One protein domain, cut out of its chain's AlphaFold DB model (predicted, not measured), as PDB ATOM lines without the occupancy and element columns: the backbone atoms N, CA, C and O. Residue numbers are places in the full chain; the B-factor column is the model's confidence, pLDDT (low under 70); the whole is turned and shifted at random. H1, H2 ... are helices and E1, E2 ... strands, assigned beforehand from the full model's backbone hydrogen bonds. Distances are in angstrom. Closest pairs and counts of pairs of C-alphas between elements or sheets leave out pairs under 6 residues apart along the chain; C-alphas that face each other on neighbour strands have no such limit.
ATOM      1  N   HIS A  53      92.026  42.216  76.160       83.38
ATOM      2  CA  HIS A  53      92.209  42.303  77.603       83.38
ATOM      3  C   HIS A  53      91.100  41.522  78.301       83.38
ATOM      4  O   HIS A  53      89.914  41.808  78.118       83.38
ATOM      5  N   TYR A  54      91.493  40.555  79.121       79.81
ATOM      6  CA  TYR A  54      90.589  39.716  79.888       79.81
ATOM      7  C   TYR A  54      90.815  39.914  81.379       79.81
ATOM      8  O   TYR A  54      91.907  39.681  81.893       79.81
ATOM      9  N   PHE A  55      89.744  40.296  82.071       78.19
ATOM     10  CA  PHE A  55      89.686  40.328  83.526       78.19
ATOM     11  C   PHE A  55      89.023  39.047  84.009       78.19
ATOM     12  O   PHE A  55      87.831  38.828  83.786       78.19
ATOM     13  N   LEU A  56      89.814  38.186  84.636       74.81
ATOM     14  CA  LEU A  56      89.377  36.885  85.111       74.81
ATOM     15  C   LEU A  56      89.334  36.894  86.633       74.81
ATOM     16  O   LEU A  56      90.233  37.421  87.291       74.81
ATOM     17  N   TYR A  57      88.288  36.286  87.171       70.88
ATOM     18  CA  TYR A  57      88.136  36.057  88.595       70.88
ATOM     19  C   TYR A  57      88.452  34.597  88.866       70.88
ATOM     20  O   TYR A  57      87.877  33.715  88.234       70.88
ATOM     21  N   ASP A  58      89.378  34.353  89.785       69.69
ATOM     22  CA  ASP A  58      89.683  33.016  90.269       69.69
ATOM     23  C   ASP A  58      89.170  32.851  91.705       69.69
ATOM     24  O   ASP A  58      89.706  33.437  92.649       69.69
ATOM     25  N   HIS A  59      88.130  32.029  91.861       66.06
ATOM     26  CA  HIS A  59      87.586  31.583  93.150       66.06
ATOM     27  C   HIS A  59      88.124  30.219  93.616       66.06
ATOM     28  O   HIS A  59      87.569  29.632  94.547       66.06
ATOM     29  N   SER A  60      89.210  29.701  93.029       64.94
ATOM     30  CA  SER A  60      89.878  28.472  93.495       64.94
ATOM     31  C   SER A  60      90.225  28.513  94.991       64.94
ATOM     32  O   SER A  60      90.293  27.472  95.651       64.94
ATOM     33  N   ARG A  61      90.387  29.721  95.550       66.94
ATOM     34  CA  ARG A  61      90.531  29.982  96.985       66.94
ATOM     35  C   ARG A  61      89.313  30.762  97.502       66.94
ATOM     36  O   ARG A  61      89.238  31.967  97.268       66.94
ATOM     37  N   PRO A  62      88.404  30.138  98.276       64.19
ATOM     38  CA  PRO A  62      87.133  30.756  98.676       64.19
ATOM     39  C   PRO A  62      87.287  32.047  99.496       64.19
ATOM     40  O   PRO A  62      86.408  32.897  99.466       64.19
ATOM     41  N   ASN A  63      88.419  32.223 100.186       69.69
ATOM     42  CA  ASN A  63      88.673  33.384 101.045       69.69
ATOM     43  C   ASN A  63      89.560  34.459 100.394       69.69
ATOM     44  O   ASN A  63      89.760  35.515 100.984       69.69
ATOM     45  N   PHE A  64      90.125  34.189  99.213       68.12
ATOM     46  CA  PHE A  64      91.086  35.077  98.551       68.12
ATOM     47  C   PHE A  64      90.873  35.036  97.037       68.12
ATOM     48  O   PHE A  64      91.692  34.432  96.334       68.12
ATOM     49  N   PRO A  65      89.775  35.633  96.535       68.69
ATOM     50  CA  PRO A  65      89.561  35.726  95.102       68.69
ATOM     51  C   PRO A  65      90.721  36.493  94.472       68.69
ATOM     52  O   PRO A  65      91.150  37.531  94.989       68.69
ATOM     53  N   ARG A  66      91.250  35.963  93.372       71.38
ATOM     54  CA  ARG A  66      92.324  36.615  92.623       71.38
ATOM     55  C   ARG A  66      91.775  37.218  91.349       71.38
ATOM     56  O   ARG A  66      90.966  36.605  90.659       71.38
ATOM     57  N   TYR A  67      92.259  38.413  91.057       76.62
ATOM     58  CA  TYR A  67      92.013  39.104  89.805       76.62
ATOM     59  C   TYR A  67      93.205  38.843  88.911       76.62
ATOM     60  O   TYR A  67      94.335  39.178  89.269       76.62
ATOM     61  N   ILE A  68      92.948  38.238  87.765       77.06
ATOM     62  CA  ILE A  68      93.983  37.925  86.794       77.06
ATOM     63  C   ILE A  68      93.674  38.760  85.568       77.06
ATOM     64  O   ILE A  68      92.635  38.587  84.931       77.06
ATOM     65  N   ASN A  69      94.566  39.698  85.274       83.00
ATOM     66  CA  ASN A  69      94.513  40.454  84.039       83.00
ATOM     67  C   ASN A  69      95.407  39.755  83.023       83.00
ATOM     68  O   ASN A  69      96.623  39.676  83.206       83.00
ATOM     69  N   VAL A  70      94.797  39.248  81.962       84.44
ATOM     70  CA  VAL A  70      95.517  38.609  80.868       84.44
ATOM     71  C   VAL A  70      95.320  39.457  79.633       84.44
ATOM     72  O   VAL A  70      94.197  39.766  79.247       84.44
ATOM     73  N   THR A  71      96.426  39.840  79.017       88.56
ATOM     74  CA  THR A  71      96.422  40.648  77.808       88.56
ATOM     75  C   THR A  71      97.221  39.934  76.725       88.56
ATOM     76  O   THR A  71      98.285  39.380  77.015       88.56
ATOM     77  N   GLY A  72      96.698  39.914  75.500       89.31
ATOM     78  CA  GLY A  72      97.420  39.354  74.367       89.31
ATOM     79  C   GLY A  72      96.607  39.238  73.082       89.31
ATOM     80  O   GLY A  72      95.387  39.402  73.041       89.31
ATOM     81  N   GLU A  73      97.320  38.916  72.012       91.62
ATOM     82  CA  GLU A  73      96.790  38.621  70.685       91.62
ATOM     83  C   GLU A  73      96.275  37.171  70.598       91.62
ATOM     84  O   GLU A  73      96.861  36.313  69.947       91.62
ATOM     85  N   PHE A  74      95.161  36.863  71.268       92.31
ATOM     86  CA  PHE A  74      94.677  35.475  71.405       92.31
ATOM     87  C   PHE A  74      94.165  34.813  70.120       92.31
ATOM     88  O   PHE A  74      93.858  33.623  70.125       92.31
ATOM     89  N   HIS A  75      94.093  35.543  69.008       89.75
ATOM     90  CA  HIS A  75      93.912  34.923  67.695       89.75
ATOM     91  C   HIS A  75      95.112  34.029  67.326       89.75
ATOM     92  O   HIS A  75      94.961  33.102  66.536       89.75
ATOM     93  N   LEU A  76      96.273  34.246  67.952       92.38
ATOM     94  CA  LEU A  76      97.416  33.345  67.920       92.38
ATOM     95  C   LEU A  76      97.302  32.322  69.056       92.38
ATOM     96  O   LEU A  76      97.278  32.666  70.240       92.38
ATOM     97  N   PHE A  77      97.266  31.038  68.701       94.06
ATOM     98  CA  PHE A  77      97.132  29.958  69.682       94.06
ATOM     99  C   PHE A  77      98.305  29.897  70.676       94.06
ATOM    100  O   PHE A  77      98.117  29.579  71.849       94.06
ATOM    101  N   GLU A  78      99.516  30.244  70.240       94.81
ATOM    102  CA  GLU A  78     100.704  30.284  71.102       94.81
ATOM    103  C   GLU A  78     100.570  31.294  72.250       94.81
ATOM    104  O   GLU A  78     100.941  30.989  73.383       94.81
ATOM    105  N   VAL A  79      99.934  32.443  71.998       95.00
ATOM    106  CA  VAL A  79      99.678  33.469  73.018       95.00
ATOM    107  C   VAL A  79      98.720  32.936  74.084       95.00
ATOM    108  O   VAL A  79      98.919  33.181  75.275       95.00
ATOM    109  N   PHE A  80      97.716  32.148  73.681       94.88
ATOM    110  CA  PHE A  80      96.853  31.437  74.624       94.88
ATOM    111  C   PHE A  80      97.646  30.440  75.481       94.88
ATOM    112  O   PHE A  80      97.488  30.432  76.703       94.88
ATOM    113  N   ILE A  81      98.518  29.632  74.875       95.94
ATOM    114  CA  ILE A  81      99.340  28.658  75.607       95.94
ATOM    115  C   ILE A  81     100.271  29.355  76.610       95.94
ATOM    116  O   ILE A  81     100.423  28.893  77.743       95.94
ATOM    117  N   ASP A  82     100.871  30.479  76.231       95.44
ATOM    118  CA  ASP A  82     101.744  31.241  77.121       95.44
ATOM    119  C   ASP A  82     100.973  31.902  78.264       95.44
ATOM    120  O   ASP A  82     101.420  31.863  79.415       95.44
ATOM    121  N   ALA A  83      99.790  32.449  77.985       93.12
ATOM    122  CA  ALA A  83      98.888  32.945  79.018       93.12
ATOM    123  C   ALA A  83      98.474  31.833  79.992       93.12
ATOM    124  O   ALA A  83      98.580  32.010  81.204       93.12
ATOM    125  N   GLN A  84      98.075  30.666  79.479       93.31
ATOM    126  CA  GLN A  84      97.725  29.495  80.284       93.31
ATOM    127  C   GLN A  84      98.874  29.106  81.227       93.31
ATOM    128  O   GLN A  84      98.655  28.941  82.427       93.31
ATOM    129  N   LYS A  85     100.111  29.021  80.719       94.50
ATOM    130  CA  LYS A  85     101.292  28.715  81.545       94.50
ATOM    131  C   LYS A  85     101.524  29.755  82.641       94.50
ATOM    132  O   LYS A  85     101.816  29.365  83.768       94.50
ATOM    133  N   LYS A  86     101.392  31.052  82.332       91.88
ATOM    134  CA  LYS A  86     101.552  32.139  83.318       91.88
ATOM    135  C   LYS A  86     100.519  32.030  84.442       91.88
ATOM    136  O   LYS A  86     100.897  32.048  85.609       91.88
ATOM    137  N   ILE A  87      99.250  31.811  84.096       87.81
ATOM    138  CA  ILE A  87      98.157  31.638  85.067       87.81
ATOM    139  C   ILE A  87      98.426  30.441  85.991       87.81
ATOM    140  O   ILE A  87      98.331  30.556  87.215       87.81
ATOM    141  N   ILE A  88      98.825  29.303  85.415       88.69
ATOM    142  CA  ILE A  88      99.151  28.093  86.182       88.69
ATOM    143  C   ILE A  88     100.370  28.327  87.087       88.69
ATOM    144  O   ILE A  88     100.366  27.890  88.237       88.69
ATOM    145  N   ALA A  89     101.400  29.028  86.603       89.75
ATOM    146  CA  ALA A  89     102.599  29.344  87.383       89.75
ATOM    147  C   ALA A  89     102.297  30.243  88.593       89.75
ATOM    148  O   ALA A  89     102.929  30.107  89.640       89.75
ATOM    149  N   GLU A  90     101.289  31.109  88.487       84.88
ATOM    150  CA  GLU A  90     100.779  31.906  89.607       84.88
ATOM    151  C   GLU A  90      99.891  31.091  90.569       84.88
ATOM    152  O   GLU A  90      99.511  31.573  91.643       84.88
ATOM    153  N   GLY A  91      99.600  29.831  90.236       82.69
ATOM    154  CA  GLY A  91      98.779  28.921  91.030       82.69
ATOM    155  C   GLY A  91      97.285  29.216  90.934       82.69
ATOM    156  O   GLY A  91      96.572  28.985  91.912       82.69
ATOM    157  N   ALA A  92      96.844  29.765  89.801       82.69
ATOM    158  CA  ALA A  92      95.450  30.062  89.508       82.69
ATOM    159  C   ALA A  92      94.866  29.137  88.427       82.69
ATOM    160  O   ALA A  92      95.597  28.464  87.696       82.69
ATOM    161  N   ASP A  93      93.535  29.107  88.335       84.12
ATOM    162  CA  ASP A  93      92.813  28.344  87.314       84.12
ATOM    163  C   ASP A  93      92.690  29.139  86.000       84.12
ATOM    164  O   ASP A  93      92.299  30.308  85.983       84.12
ATOM    165  N   TRP A  94      93.020  28.501  84.876       88.25
ATOM    166  CA  TRP A  94      92.944  29.099  83.542       88.25
ATOM    167  C   TRP A  94      91.608  28.828  82.837       88.25
ATOM    168  O   TRP A  94      91.358  29.433  81.790       88.25
ATOM    169  N   CYS A  95      90.735  27.966  83.378       87.38
ATOM    170  CA  CYS A  95      89.436  27.629  82.780       87.38
ATOM    171  C   CYS A  95      88.612  28.881  82.453       87.38
ATOM    172  O   CYS A  95      87.985  28.957  81.400       87.38
ATOM    173  N   ALA A  96      88.695  29.893  83.316       82.69
ATOM    174  CA  ALA A  96      88.173  31.239  83.121       82.69
ATOM    175  C   ALA A  96      88.521  31.845  81.747       82.69
ATOM    176  O   ALA A  96      87.644  32.275  80.993       82.69
ATOM    177  N   LEU A  97      89.814  31.837  81.405       87.69
ATOM    178  CA  LEU A  97      90.319  32.333  80.128       87.69
ATOM    179  C   LEU A  97      89.760  31.498  78.976       87.69
ATOM    180  O   LEU A  97      89.250  32.044  78.001       87.69
ATOM    181  N   GLY A  98      89.825  30.171  79.101       89.94
ATOM    182  CA  GLY A  98      89.362  29.253  78.064       89.94
ATOM    183  C   GLY A  98      87.870  29.406  77.757       89.94
ATOM    184  O   GLY A  98      87.483  29.533  76.595       89.94
ATOM    185  N   VAL A  99      87.014  29.473  78.781       86.56
ATOM    186  CA  VAL A  99      85.573  29.713  78.598       86.56
ATOM    187  C   VAL A  99      85.341  31.031  77.866       86.56
ATOM    188  O   VAL A  99      84.557  31.061  76.914       86.56
ATOM    189  N   ARG A 100      86.051  32.097  78.248       85.50
ATOM    190  CA  ARG A 100      85.869  33.403  77.616       85.50
ATOM    191  C   ARG A 100      86.309  33.416  76.151       85.50
ATOM    192  O   ARG A 100      85.543  33.855  75.300       85.50
ATOM    193  N   LEU A 101      87.465  32.832  75.832       89.25
ATOM    194  CA  LEU A 101      87.929  32.664  74.446       89.25
ATOM    195  C   LEU A 101      86.962  31.816  73.603       89.25
ATOM    196  O   LEU A 101      86.823  32.022  72.392       89.25
ATOM    197  N   ARG A 102      86.266  30.857  74.229       88.44
ATOM    198  CA  ARG A 102      85.222  30.071  73.568       88.44
ATOM    199  C   ARG A 102      83.971  30.905  73.285       88.44
ATOM    200  O   ARG A 102      83.468  30.855  72.164       88.44
ATOM    201  N   GLN A 103      83.498  31.672  74.270       85.06
ATOM    202  CA  GLN A 103      82.333  32.561  74.153       85.06
ATOM    203  C   GLN A 103      82.540  33.647  73.095       85.06
ATOM    204  O   GLN A 103      81.669  33.855  72.254       85.06
ATOM    205  N   ASP A 104      83.721  34.263  73.088       84.38
ATOM    206  CA  ASP A 104      84.092  35.302  72.125       84.38
ATOM    207  C   ASP A 104      84.378  34.725  70.723       84.38
ATOM    208  O   ASP A 104      84.594  35.465  69.768       84.38
ATOM    209  N   GLY A 105      84.386  33.394  70.575       87.62
ATOM    210  CA  GLY A 105      84.618  32.726  69.297       87.62
ATOM    211  C   GLY A 105      86.072  32.746  68.820       87.62
ATOM    212  O   GLY A 105      86.329  32.276  67.716       87.62
ATOM    213  N   ILE A 106      87.018  33.208  69.644       89.12
ATOM    214  CA  ILE A 106      88.441  33.355  69.294       89.12
ATOM    215  C   ILE A 106      89.057  32.033  68.834       89.12
ATOM    216  O   ILE A 106      89.763  31.994  67.832       89.12
ATOM    217  N   HIS A 107      88.714  30.933  69.505       90.56
ATOM    218  CA  HIS A 107      89.196  29.596  69.152       90.56
ATOM    219  C   HIS A 107      88.943  29.199  67.688       90.56
ATOM    220  O   HIS A 107      89.704  28.418  67.129       90.56
ATOM    221  N   LYS A 108      87.914  29.754  67.035       90.38
ATOM    222  CA  LYS A 108      87.588  29.453  65.630       90.38
ATOM    223  C   LYS A 108      88.615  30.004  64.639       90.38
ATOM    224  O   LYS A 108      88.600  29.601  63.481       90.38
ATOM    225  N   HIS A 109      89.469  30.928  65.079       89.44
ATOM    226  CA  HIS A 109      90.550  31.491  64.272       89.44
ATOM    227  C   HIS A 109      91.818  30.629  64.289       89.44
ATOM    228  O   HIS A 109      92.739  30.882  63.517       89.44
ATOM    229  N   TRP A 110      91.872  29.612  65.148       93.00
ATOM    230  CA  TRP A 110      92.991  28.679  65.214       93.00
ATOM    231  C   TRP A 110      92.844  27.552  64.191       93.00
ATOM    232  O   TRP A 110      91.746  27.291  63.689       93.00
ATOM    233  N   SER A 111      93.943  26.846  63.910       94.38
ATOM    234  CA  SER A 111      93.892  25.641  63.075       94.38
ATOM    235  C   SER A 111      93.016  24.559  63.722       94.38
ATOM    236  O   SER A 111      92.763  24.585  64.929       94.38
ATOM    237  N   ILE A 112      92.554  23.586  62.935       94.19
ATOM    238  CA  ILE A 112      91.703  22.497  63.441       94.19
ATOM    239  C   ILE A 112      92.438  21.713  64.538       94.19
ATOM    240  O   ILE A 112      91.870  21.426  65.588       94.19
ATOM    241  N   GLU A 113      93.733  21.458  64.350       95.69
ATOM    242  CA  GLU A 113      94.579  20.759  65.321       95.69
ATOM    243  C   GLU A 113      94.690  21.539  66.640       95.69
ATOM    244  O   GLU A 113      94.649  20.957  67.725       95.69
ATOM    245  N   GLN A 114      94.792  22.867  66.557       96.44
ATOM    246  CA  GLN A 114      94.844  23.754  67.720       96.44
ATOM    247  C   GLN A 114      93.491  23.822  68.441       96.44
ATOM    248  O   GLN A 114      93.445  23.808  69.672       96.44
ATOM    249  N   GLN A 115      92.382  23.840  67.697       95.56
ATOM    250  CA  GLN A 115      91.028  23.770  68.256       95.56
ATOM    251  C   GLN A 115      90.785  22.452  68.996       95.56
ATOM    252  O   GLN A 115      90.226  22.455  70.099       95.56
ATOM    253  N   ASP A 116      91.244  21.337  68.432       95.62
ATOM    254  CA  ASP A 116      91.165  20.024  69.068       95.62
ATOM    255  C   ASP A 116      92.026  19.970  70.330       95.62
ATOM    256  O   ASP A 116      91.567  19.507  71.379       95.62
ATOM    257  N   GLN A 117      93.249  20.507  70.273       96.75
ATOM    258  CA  GLN A 117      94.121  20.608  71.440       96.75
ATOM    259  C   GLN A 117      93.478  21.450  72.548       96.75
ATOM    260  O   GLN A 117      93.455  21.026  73.704       96.75
ATOM    261  N   PHE A 118      92.929  22.613  72.206       95.50
ATOM    262  CA  PHE A 118      92.217  23.474  73.145       95.50
ATOM    263  C   PHE A 118      91.019  22.765  73.782       95.50
ATOM    264  O   PHE A 118      90.849  22.785  75.002       95.50
ATOM    265  N   THR A 119      90.198  22.102  72.967       93.94
ATOM    266  CA  THR A 119      89.013  21.369  73.429       93.94
ATOM    267  C   THR A 119      89.404  20.230  74.360       93.94
ATOM    268  O   THR A 119      88.801  20.056  75.421       93.94
ATOM    269  N   LYS A 120      90.460  19.493  74.007       94.69
ATOM    270  CA  LYS A 120      91.022  18.444  74.853       94.69
ATOM    271  C   LYS A 120      91.514  19.008  76.186       94.69
ATOM    272  O   LYS A 120      91.134  18.479  77.222       94.69
ATOM    273  N   GLN A 121      92.274  20.104  76.177       92.12
ATOM    274  CA  GLN A 121      92.747  20.749  77.407       92.12
ATOM    275  C   GLN A 121      91.588  21.208  78.299       92.12
ATOM    276  O   GLN A 121      91.597  20.934  79.494       92.12
ATOM    277  N   MET A 122      90.565  21.851  77.733       90.44
ATOM    278  CA  MET A 122      89.376  22.272  78.487       90.44
ATOM    279  C   MET A 122      88.673  21.084  79.156       90.44
ATOM    280  O   MET A 122      88.238  21.182  80.305       90.44
ATOM    281  N   LYS A 123      88.605  19.943  78.464       90.12
ATOM    282  CA  LYS A 123      88.017  18.710  78.992       90.12
ATOM    283  C   LYS A 123      88.881  18.076  80.083       90.12
ATOM    284  O   LYS A 123      88.347  17.704  81.126       90.12
ATOM    285  N   ASP A 124      90.187  17.974  79.851       90.38
ATOM    286  CA  ASP A 124      91.154  17.371  80.777       90.38
ATOM    287  C   ASP A 124      91.233  18.159  82.097       90.38
ATOM    288  O   ASP A 124      91.385  17.571  83.166       90.38
ATOM    289  N   TYR A 125      91.056  19.483  82.038       85.06
ATOM    290  CA  TYR A 125      90.975  20.364  83.211       85.06
ATOM    291  C   TYR A 125      89.551  20.503  83.783       85.06
ATOM    292  O   TYR A 125      89.344  21.238  84.746       85.06
ATOM    293  N   HIS A 126      88.564  19.782  83.236       85.50
ATOM    294  CA  HIS A 126      87.158  19.818  83.658       85.50
ATOM    295  C   HIS A 126      86.503  21.215  83.626       85.50
ATOM    296  O   HIS A 126      85.553  21.485  84.371       85.50
TER     297      HIS A 126
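Overview. This is residues 53 to 126 of the 233 residues of an uncharacterized protein of Steinernema glaseri (UniProt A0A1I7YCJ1). A two-strand hairpin, E1 and E2, covers one side of a loose pair of helices, H1 and H2; H4 lies on their other side, with short H3 at one end. The printed part has 74 residues with two named strands, antiparallel, then four named helices: mixed class. It is compact, radius of gyration of the C-alphas 12.0 A, spanning 39 by 25 by 21 A.

Along the chain. E1, residues 53 to 58, begins at C-alpha 53 (92.209, 42.303, 77.603). E2 is 66 to 72, 19.2 A; H1 77 to 89, 18.5 A; H2 95 to 103; H3 106 to 109; H4 112 to 124, 18.1 A, ending at C-alpha 124 (91.154, 17.371, 80.777).

Arrangement. In the hairpin E1 and E2, N 54 and O 70 are within hydrogen-bond range, 2.8 A. The closest C-alphas of E1 and H2, Leu 56 and Ala 96, are 6.1 A apart; those of E2 and H1, Gly 72 and Val 79, 6.4 A. H1 and H2 are close but not clearly touching, closest C-alphas Gln 84 and Leu 97, 7.9 A. In H1, H2 and H4 every O i to N i+4 pair is within hydrogen-bond range; H3 is too short for one.

Size, cuts and confidence. The printed part has no cut and no long link. Residues 58 to 65 have pLDDT under 70.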